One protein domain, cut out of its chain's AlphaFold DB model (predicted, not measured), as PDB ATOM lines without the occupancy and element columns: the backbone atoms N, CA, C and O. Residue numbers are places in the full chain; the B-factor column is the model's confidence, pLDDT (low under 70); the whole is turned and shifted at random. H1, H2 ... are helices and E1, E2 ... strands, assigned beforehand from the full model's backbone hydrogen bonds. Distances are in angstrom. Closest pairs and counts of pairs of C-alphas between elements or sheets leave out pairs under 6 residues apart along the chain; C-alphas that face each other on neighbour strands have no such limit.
ATOM      1  N   THR A   9      98.256  85.021 108.742       90.75
ATOM      2  CA  THR A   9      99.016  85.765 109.753       90.75
ATOM      3  C   THR A   9     100.093  86.582 109.047       90.75
ATOM      4  O   THR A   9     100.907  86.032 108.294       90.75
ATOM      5  N   LEU A  10     100.082  87.896 109.267       90.94
ATOM      6  CA  LEU A  10     101.030  88.849 108.693       90.94
ATOM      7  C   LEU A  10     101.854  89.489 109.809       90.94
ATOM      8  O   LEU A  10     101.343  89.736 110.899       90.94
ATOM      9  N   THR A  11     103.122  89.763 109.528       93.25
ATOM     10  CA  THR A  11     104.004  90.506 110.430       93.25
ATOM     11  C   THR A  11     104.046  91.971 110.019       93.25
ATOM     12  O   THR A  11     104.008  92.289 108.828       93.25
ATOM     13  N   VAL A  12     104.139  92.853 111.008       94.12
ATOM     14  CA  VAL A  12     104.324  94.289 110.798       94.12
ATOM     15  C   VAL A  12     105.819  94.568 110.673       94.12
ATOM     16  O   VAL A  12     106.612  94.049 111.460       94.12
ATOM     17  N   ASP A  13     106.217  95.336 109.662       92.88
ATOM     18  CA  ASP A  13     107.617  95.724 109.484       92.88
ATOM     19  C   ASP A  13     108.016  96.925 110.365       92.88
ATOM     20  O   ASP A  13     107.195  97.530 111.053       92.88
ATOM     21  N   SER A  14     109.293  97.316 110.322       96.06
ATOM     22  CA  SER A  14     109.826  98.447 111.099       96.06
ATOM     23  C   SER A  14     109.241  99.817 110.732       96.06
ATOM     24  O   SER A  14     109.519 100.803 111.410       96.06
ATOM     25  N   ARG A  15     108.448  99.903 109.659       96.25
ATOM     26  CA  ARG A  15     107.771 101.118 109.192       96.25
ATOM     27  C   ARG A  15     106.255 101.036 109.382       96.25
ATOM     28  O   ARG A  15     105.535 101.817 108.766       96.25
ATOM     29  N   ASN A  16     105.771 100.107 110.209       91.94
ATOM     30  CA  ASN A  16     104.349  99.864 110.456       91.94
ATOM     31  C   ASN A  16     103.552  99.452 109.202       91.94
ATOM     32  O   ASN A  16     102.365  99.755 109.089       91.94
ATOM     33  N   ARG A  17     104.184  98.765 108.241       92.75
ATOM     34  CA  ARG A  17     103.521  98.252 107.031       92.75
ATOM     35  C   ARG A  17     103.232  96.759 107.160       92.75
ATOM     36  O   ARG A  17     103.976  96.028 107.813       92.75
ATOM     37  N   ILE A  18     102.192  96.301 106.464       92.25
ATOM     38  CA  ILE A  18     101.858  94.881 106.296       92.25
ATOM     39  C   ILE A  18     101.896  94.504 104.811       92.25
ATOM     40  O   ILE A  18     101.376  95.226 103.961       92.25
ATOM     41  N   CYS A  19     102.502  93.362 104.483       90.19
ATOM     42  CA  CYS A  19     102.522  92.848 103.112       90.19
ATOM     43  C   CYS A  19     101.270  92.010 102.844       90.19
ATOM     44  O   CYS A  19     101.134  90.898 103.355       90.19
ATOM     45  N   LEU A  20     100.376  92.517 101.995       89.25
ATOM     46  CA  LEU A  20      99.106  91.857 101.683       89.25
ATOM     47  C   LEU A  20      99.220  90.756 100.615       89.25
ATOM     48  O   LEU A  20      98.216  90.134 100.291       89.25
ATOM     49  N   THR A  21     100.417  90.455 100.102       86.38
ATOM     50  CA  THR A  21     100.660  89.467  99.028       86.38
ATOM     51  C   THR A  21     100.105  88.070  99.327       86.38
ATOM     52  O   THR A  21      99.799  87.320  98.411       86.38
ATOM     53  N   LYS A  22      99.972  87.695 100.606       85.00
ATOM     54  CA  LYS A  22      99.403  86.396 101.014       85.00
ATOM     55  C   LYS A  22      97.867  86.360 100.989       85.00
ATOM     56  O   LYS A  22      97.287  85.280 101.087       85.00
ATOM     57  N   ILE A  23      97.224  87.528 100.939       86.62
ATOM     58  CA  ILE A  23      95.764  87.696 100.997       86.62
ATOM     59  C   ILE A  23      95.229  88.170  99.645       86.62
ATOM     60  O   ILE A  23      94.233  87.638  99.173       86.62
ATOM     61  N   LEU A  24      95.884  89.149  99.017       83.38
ATOM     62  CA  LEU A  24      95.499  89.629  97.695       83.38
ATOM     63  C   LEU A  24      95.871  88.577  96.649       83.38
ATOM     64  O   LEU A  24      97.031  88.179  96.548       83.38
ATOM     65  N   GLY A  25      94.868  88.113  95.904       79.12
ATOM     66  CA  GLY A  25      95.051  87.219  94.763       79.12
ATOM     67  C   GLY A  25      95.622  87.947  93.541       79.12
ATOM     68  O   GLY A  25      96.365  88.917  93.651       79.12
ATOM     69  N   SER A  26      95.241  87.500  92.346       73.12
ATOM     70  CA  SER A  26      95.663  88.095  91.068       73.12
ATOM     71  C   SER A  26      94.918  89.385  90.686       73.12
ATOM     72  O   SER A  26      95.051  89.866  89.558       73.12
ATOM     73  N   GLU A  27      94.120  89.951  91.592       75.62
ATOM     74  CA  GLU A  27      93.359  91.170  91.327       75.62
ATOM     75  C   GLU A  27      94.277  92.398  91.269       75.62
ATOM     76  O   GLU A  27      95.136  92.606  92.127       75.62
ATOM     77  N   LYS A  28      94.090  93.240  90.245       78.88
ATOM     78  CA  LYS A  28      94.837  94.495  90.078       78.88
ATOM     79  C   LYS A  28      94.292  95.571  91.014       78.88
ATOM     80  O   LYS A  28      93.558  96.453  90.585       78.88
ATOM     81  N   ILE A  29      94.666  95.485  92.281       84.38
ATOM     82  CA  ILE A  29      94.373  96.495  93.300       84.38
ATOM     83  C   ILE A  29      95.508  97.519  93.283       84.38
ATOM     84  O   ILE A  29      96.673  97.155  93.427       84.38
ATOM     85  N   SER A  30      95.181  98.792  93.083       84.94
ATOM     86  CA  SER A  30      96.170  99.879  93.054       84.94
ATOM     87  C   SER A  30      96.354 100.528  94.422       84.94
ATOM     88  O   SER A  30      97.440 100.998  94.748       84.94
ATOM     89  N   SER A  31      95.296 100.569  95.230       88.38
ATOM     90  CA  SER A  31      95.300 101.195  96.550       88.38
ATOM     91  C   SER A  31      94.241 100.569  97.455       88.38
ATOM     92  O   SER A  31      93.434  99.752  97.016       88.38
ATOM     93  N   VAL A  32      94.259 100.918  98.740       90.44
ATOM     94  CA  VAL A  32      93.251 100.484  99.714       90.44
ATOM     95  C   VAL A  32      92.780 101.680 100.527       90.44
ATOM     96  O   VAL A  32      93.587 102.543 100.883       90.44
ATOM     97  N   VAL A  33      91.490 101.727 100.845       92.25
ATOM     98  CA  VAL A  33      90.973 102.614 101.891       92.25
ATOM     99  C   VAL A  33      91.004 101.837 103.199       92.25
ATOM    100  O   VAL A  33      90.412 100.767 103.297       92.25
ATOM    101  N   ALA A  34      91.721 102.356 104.193       92.50
ATOM    102  CA  ALA A  34      91.841 101.732 105.503       92.50
ATOM    103  C   ALA A  34      90.996 102.484 106.532       92.50
ATOM    104  O   ALA A  34      91.084 103.709 106.630       92.50
ATOM    105  N   HIS A  35      90.216 101.756 107.322       95.00
ATOM    106  CA  HIS A  35      89.476 102.310 108.449       95.00
ATOM    107  C   HIS A  35      89.497 101.350 109.641       95.00
ATOM    108  O   HIS A  35      89.740 100.152 109.490       95.00
ATOM    109  N   MET A  36      89.287 101.894 110.841       95.44
ATOM    110  CA  MET A  36      89.161 101.096 112.057       95.44
ATOM    111  C   MET A  36      87.706 101.029 112.495       95.44
ATOM    112  O   MET A  36      87.050 102.059 112.629       95.44
ATOM    113  N   GLU A  37      87.233  99.822 112.773       96.25
ATOM    114  CA  GLU A  37      85.905  99.575 113.318       96.25
ATOM    115  C   GLU A  37      85.980  98.400 114.299       96.25
ATOM    116  O   GLU A  37      86.501  97.341 113.956       96.25
ATOM    117  N   ASN A  38      85.470  98.569 115.523       95.12
ATOM    118  CA  ASN A  38      85.420  97.507 116.541       95.12
ATOM    119  C   ASN A  38      86.768  96.776 116.740       95.12
ATOM    120  O   ASN A  38      86.818  95.547 116.696       95.12
ATOM    121  N   GLU A  39      87.861  97.536 116.893       93.56
ATOM    122  CA  GLU A  39      89.242  97.027 117.044       93.56
ATOM    123  C   GLU A  39      89.765  96.209 115.848       93.56
ATOM    124  O   GLU A  39      90.774  95.509 115.937       93.56
ATOM    125  N   ARG A  40      89.100  96.307 114.695       92.31
ATOM    126  CA  ARG A  40      89.525  95.682 113.445       92.31
ATOM    127  C   ARG A  40      89.965  96.752 112.468       92.31
ATOM    128  O   ARG A  40      89.304  97.773 112.307       92.31
ATOM    129  N   ILE A  41      91.063  96.471 111.780       91.75
ATOM    130  CA  ILE A  41      91.458  97.226 110.596       91.75
ATOM    131  C   ILE A  41      90.732  96.600 109.408       91.75
ATOM    132  O   ILE A  41      90.922  95.419 109.112       91.75
ATOM    133  N   ILE A  42      89.900  97.393 108.744       91.88
ATOM    134  CA  ILE A  42      89.177  97.015 107.533       91.88
ATOM    135  C   ILE A  42      89.853  97.718 106.359       91.88
ATOM    136  O   ILE A  42      90.157  98.911 106.424       91.88
ATOM    137  N   LEU A  43      90.132  96.951 105.308       91.25
ATOM    138  CA  LEU A  43      90.770  97.428 104.089       91.25
ATOM    139  C   LEU A  43      89.815  97.209 102.920       91.25
ATOM    140  O   LEU A  43      89.528  96.062 102.582       91.25
ATOM    141  N   ASP A  44      89.383  98.295 102.288       90.50
ATOM    142  CA  ASP A  44      88.580  98.252 101.070       90.50
ATOM    143  C   ASP A  44      89.496  98.381  99.848       90.50
ATOM    144  O   ASP A  44      90.130  99.429  99.668       90.50
ATOM    145  N   PRO A  45      89.600  97.345  98.996       89.62
ATOM    146  CA  PRO A  45      90.405  97.407  97.785       89.62
ATOM    147  C   PRO A  45      89.886  98.448  96.793       89.62
ATOM    148  O   PRO A  45      88.693  98.507  96.505       89.62
ATOM    149  N   MET A  46      90.800  99.228  96.223       89.25
ATOM    150  CA  MET A  46      90.518 100.253  95.224       89.25
ATOM    151  C   MET A  46      91.333 100.025  93.952       89.25
ATOM    152  O   MET A  46      92.428  99.453  93.967       89.25
ATOM    153  N   VAL A  47      90.788 100.516  92.840       88.38
ATOM    154  CA  VAL A  47      91.439 100.512  91.529       88.38
ATOM    155  C   VAL A  47      91.587 101.938  91.013       88.38
ATOM    156  O   VAL A  47      90.673 102.757  91.114       88.38
ATOM    157  N   GLU A  48      92.754 102.239  90.464       86.25
ATOM    158  CA  GLU A  48      93.070 103.529  89.875       86.25
ATOM    159  C   GLU A  48      92.408 103.647  88.508       86.25
ATOM    160  O   GLU A  48      92.424 102.723  87.692       86.25
ATOM    161  N   ILE A  49      91.838 104.822  88.253       85.81
ATOM    162  CA  ILE A  49      91.196 105.152  86.985       85.81
ATOM    163  C   ILE A  49      92.058 106.215  86.299       85.81
ATOM    164  O   ILE A  49      92.323 107.257  86.908       85.81
ATOM    165  N   PRO A  50      92.482 106.013  85.036       88.31
ATOM    166  CA  PRO A  50      93.208 107.030  84.285       88.31
ATOM    167  C   PRO A  50      92.458 108.368  84.265       88.31
ATOM    168  O   PRO A  50      91.242 108.404  84.077       88.31
ATOM    169  N   ALA A  51      93.178 109.489  84.372       89.25
ATOM    170  CA  ALA A  51      92.565 110.823  84.444       89.25
ATOM    171  C   ALA A  51      91.598 111.115  83.277       89.25
ATOM    172  O   ALA A  51      90.533 111.697  83.479       89.25
ATOM    173  N   ARG A  52      91.927 110.635  82.068       93.06
ATOM    174  CA  ARG A  52      91.082 110.751  80.865       93.06
ATOM    175  C   ARG A  52      89.743 110.003  80.953       93.06
ATOM    176  O   ARG A  52      88.846 110.299  80.178       93.06
ATOM    177  N   GLU A  53      89.615 109.026  81.848       91.50
ATOM    178  CA  GLU A  53      88.425 108.178  82.039       91.50
ATOM    179  C   GLU A  53      87.669 108.526  83.330       91.50
ATOM    180  O   GLU A  53      86.487 108.211  83.462       91.50
ATOM    181  N   ALA A  54      88.299 109.252  84.259       91.50
ATOM    182  CA  ALA A  54      87.703 109.635  85.540       91.50
ATOM    183  C   ALA A  54      86.382 110.421  85.396       91.50
ATOM    184  O   ALA A  54      85.509 110.345  86.261       91.50
ATOM    185  N   TRP A  55      86.198 111.164  84.298       94.12
ATOM    186  CA  TRP A  55      84.964 111.914  84.039       94.12
ATOM    187  C   TRP A  55      83.740 111.009  83.828       94.12
ATOM    188  O   TRP A  55      82.627 111.426  84.154       94.12
ATOM    189  N   ILE A  56      83.924 109.774  83.343       95.50
ATOM    190  CA  ILE A  56      82.828 108.818  83.110       95.50
ATOM    191  C   ILE A  56      82.113 108.537  84.432       95.50
ATOM    192  O   ILE A  56      80.888 108.559  84.498       95.50
ATOM    193  N   TYR A  57      82.880 108.376  85.509       90.62
ATOM    194  CA  TYR A  57      82.357 108.121  86.849       90.62
ATOM    195  C   TYR A  57      81.680 109.348  87.481       90.62
ATOM    196  O   TYR A  57      80.844 109.195  88.369       90.62
ATOM    197  N   LYS A  58      81.974 110.564  87.000       92.38
ATOM    198  CA  LYS A  58      81.282 111.799  87.414       92.38
ATOM    199  C   LYS A  58      79.967 112.015  86.659       92.38
ATOM    200  O   LYS A  58      79.069 112.683  87.167       92.38
ATOM    201  N   ASN A  59      79.824 111.445  85.462       95.38
ATOM    202  CA  ASN A  59      78.631 111.568  84.629       95.38
ATOM    203  C   ASN A  59      77.811 110.267  84.640       95.38
ATOM    204  O   ASN A  59      78.032 109.361  83.837       95.38
ATOM    205  N   LYS A  60      76.783 110.215  85.501       93.00
ATOM    206  CA  LYS A  60      75.897 109.043  85.648       93.00
ATOM    207  C   LYS A  60      75.282 108.570  84.325       93.00
ATOM    208  O   LYS A  60      75.130 107.369  84.122       93.00
ATOM    209  N   LYS A  61      74.950 109.493  83.414       95.94
ATOM    210  CA  LYS A  61      74.379 109.156  82.101       95.94
ATOM    211  C   LYS A  61      75.411 108.464  81.209       95.94
ATOM    212  O   LYS A  61      75.087 107.465  80.571       95.94
ATOM    213  N   ALA A  62      76.645 108.969  81.187       94.00
ATOM    214  CA  ALA A  62      77.740 108.358  80.435       94.00
ATOM    215  C   ALA A  62      78.094 106.973  80.992       94.00
ATOM    216  O   ALA A  62      78.191 106.019  80.224       94.00
ATOM    217  N   LEU A  63      78.191 106.844  82.320       94.88
ATOM    218  CA  LEU A  63      78.448 105.566  82.984       94.88
ATOM    219  C   LEU A  63      77.364 104.526  82.665       94.88
ATOM    220  O   LEU A  63      77.688 103.405  82.284       94.88
ATOM    221  N   ALA A  64      76.084 104.904  82.746       94.56
ATOM    222  CA  ALA A  64      74.975 104.014  82.405       94.56
ATOM    223  C   ALA A  64      75.004 103.591  80.927       94.56
ATOM    224  O   ALA A  64      74.761 102.428  80.605       94.56
ATOM    225  N   SER A  65      75.337 104.513  80.018       94.06
ATOM    226  CA  SER A  65      75.490 104.197  78.595       94.06
ATOM    227  C   SER A  65      76.650 103.230  78.345       94.06
ATOM    228  O   SER A  65      76.503 102.305  77.548       94.06
ATOM    229  N   LEU A  66      77.780 103.411  79.037       92.44
ATOM    230  CA  LEU A  66      78.931 102.514  78.958       92.44
ATOM    231  C   LEU A  66      78.582 101.116  79.479       92.44
ATOM    232  O   LEU A  66      78.818 100.133  78.786       92.44
ATOM    233  N   GLN A  67      77.962 101.021  80.657       93.31
ATOM    234  CA  GLN A  67      77.516  99.749  81.237       93.31
ATOM    235  C   GLN A  67      76.519  99.024  80.327       93.31
ATOM    236  O   GLN A  67      76.615  97.811  80.150       93.31
ATOM    237  N   LYS A  68      75.594  99.767  79.705       93.38
ATOM    238  CA  LYS A  68      74.678  99.224  78.698       93.38
ATOM    239  C   LYS A  68      75.429  98.710  77.470       93.38
ATOM    240  O   LYS A  68      75.077  97.661  76.958       93.38
ATOM    241  N   GLY A  69      76.445  99.428  76.996       88.94
ATOM    242  CA  GLY A  69      77.285  98.978  75.885       88.94
ATOM    243  C   GLY A  69      78.033  97.684  76.208       88.94
ATOM    244  O   GLY A  69      78.000  96.747  75.422       88.94
ATOM    245  N   LEU A  70      78.641  97.609  77.396       89.31
ATOM    246  CA  LEU A  70      79.401  96.444  77.863       89.31
ATOM    247  C   LEU A  70      78.530  95.203  78.108       89.31
ATOM    248  O   LEU A  70      79.030  94.084  78.027       89.31
ATOM    249  N   SER A  71      77.240  95.374  78.414       90.25
ATOM    250  CA  SER A  71      76.321  94.248  78.621       90.25
ATOM    251  C   SER A  71      75.793  93.638  77.318       90.25
ATOM    252  O   SER A  71      75.270  92.519  77.331       90.25
ATOM    253  N   LEU A  72      75.943  94.329  76.183       87.12
ATOM    254  CA  LEU A  72      75.569  93.803  74.873       87.12
ATOM    255  C   LEU A  72      76.598  92.752  74.433       87.12
ATOM    256  O   LEU A  72      77.757  93.056  74.173       87.12
ATOM    257  N   LYS A  73      76.164  91.492  74.331       71.81
ATOM    258  CA  LYS A  73      77.028  90.342  74.006       71.81
ATOM    259  C   LYS A  73      77.476  90.258  72.543       71.81
ATOM    260  O   LYS A  73      78.320  89.423  72.229       71.81
TER     261      LYS A  73
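What this domain is: This is residues 9 to 73 of the 87 residues of an uncharacterized protein of Candidatus Raymondbacteria bacterium RIFOXYD12_FULL_49_13 (UniProt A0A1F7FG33). A loose, winding stretch, residues 9 to 30, comes first, then a two-stranded hairpin of E1 and E2 in the middle of the length, and then two helices, H1 and H2, at the far end of the long axis, with no shared core. The printed part has 65 residues, with the named elements in the order E1, E2, H1, H2; the sheet, E1 - E2, is antiparallel. The class is mixed, helices and strands, though under half of the residues are in named elements. The whole is extended, with a radius of gyration of the C-alphas of 17.1 A, and elongated, spanning 46 by 24 by 24 A.

How they stand to each other: E1, residues 31 to 37, and E2, residues 40 to 46, form a hairpin, antiparallel at 154 degrees. C-alphas 32 and 45 face each other at 4.6 A. N 33 and O 44, 2.9 A, and N 46 and O 31, 2.8 A, are within hydrogen-bond range. H1, residues 54 to 58, and H2, residues 60 to 71, only just touch, with 3 pairs of C-alphas within 8 A, and only at the corner by their link. H2 touches H1 with residues 62 to 63 alone; the closest C-alphas are those of Ile 56 and Leu 63, 5.5 A. E1 is apart from H1 and H2, and E2 is apart from H2. In H2 every O i to N i+4 pair is within hydrogen-bond range; in H1 0 of 1 is, beside 2 of 2 O i to N i+3 pairs.

Where its parts are: E1 begins at C-alpha 31, (95.300, 101.195, 96.550), and is 19.3 A long; E2 is 18.8 A. H1 is 7.0 A long. H2, 16.4 A, ends at C-alpha 71, (76.321, 94.248, 78.621).

The domain as a whole: The C-alphas farthest apart, those of Ser 14 and Lys 73, are 50.2 A apart. Residues 12 to 17, 36 to 41 and 67 to 73, of which 67 to 71 belong to H2, stand free. The printed part has no cut, and no link between named elements is long. No printed residue has a pLDDT under 70.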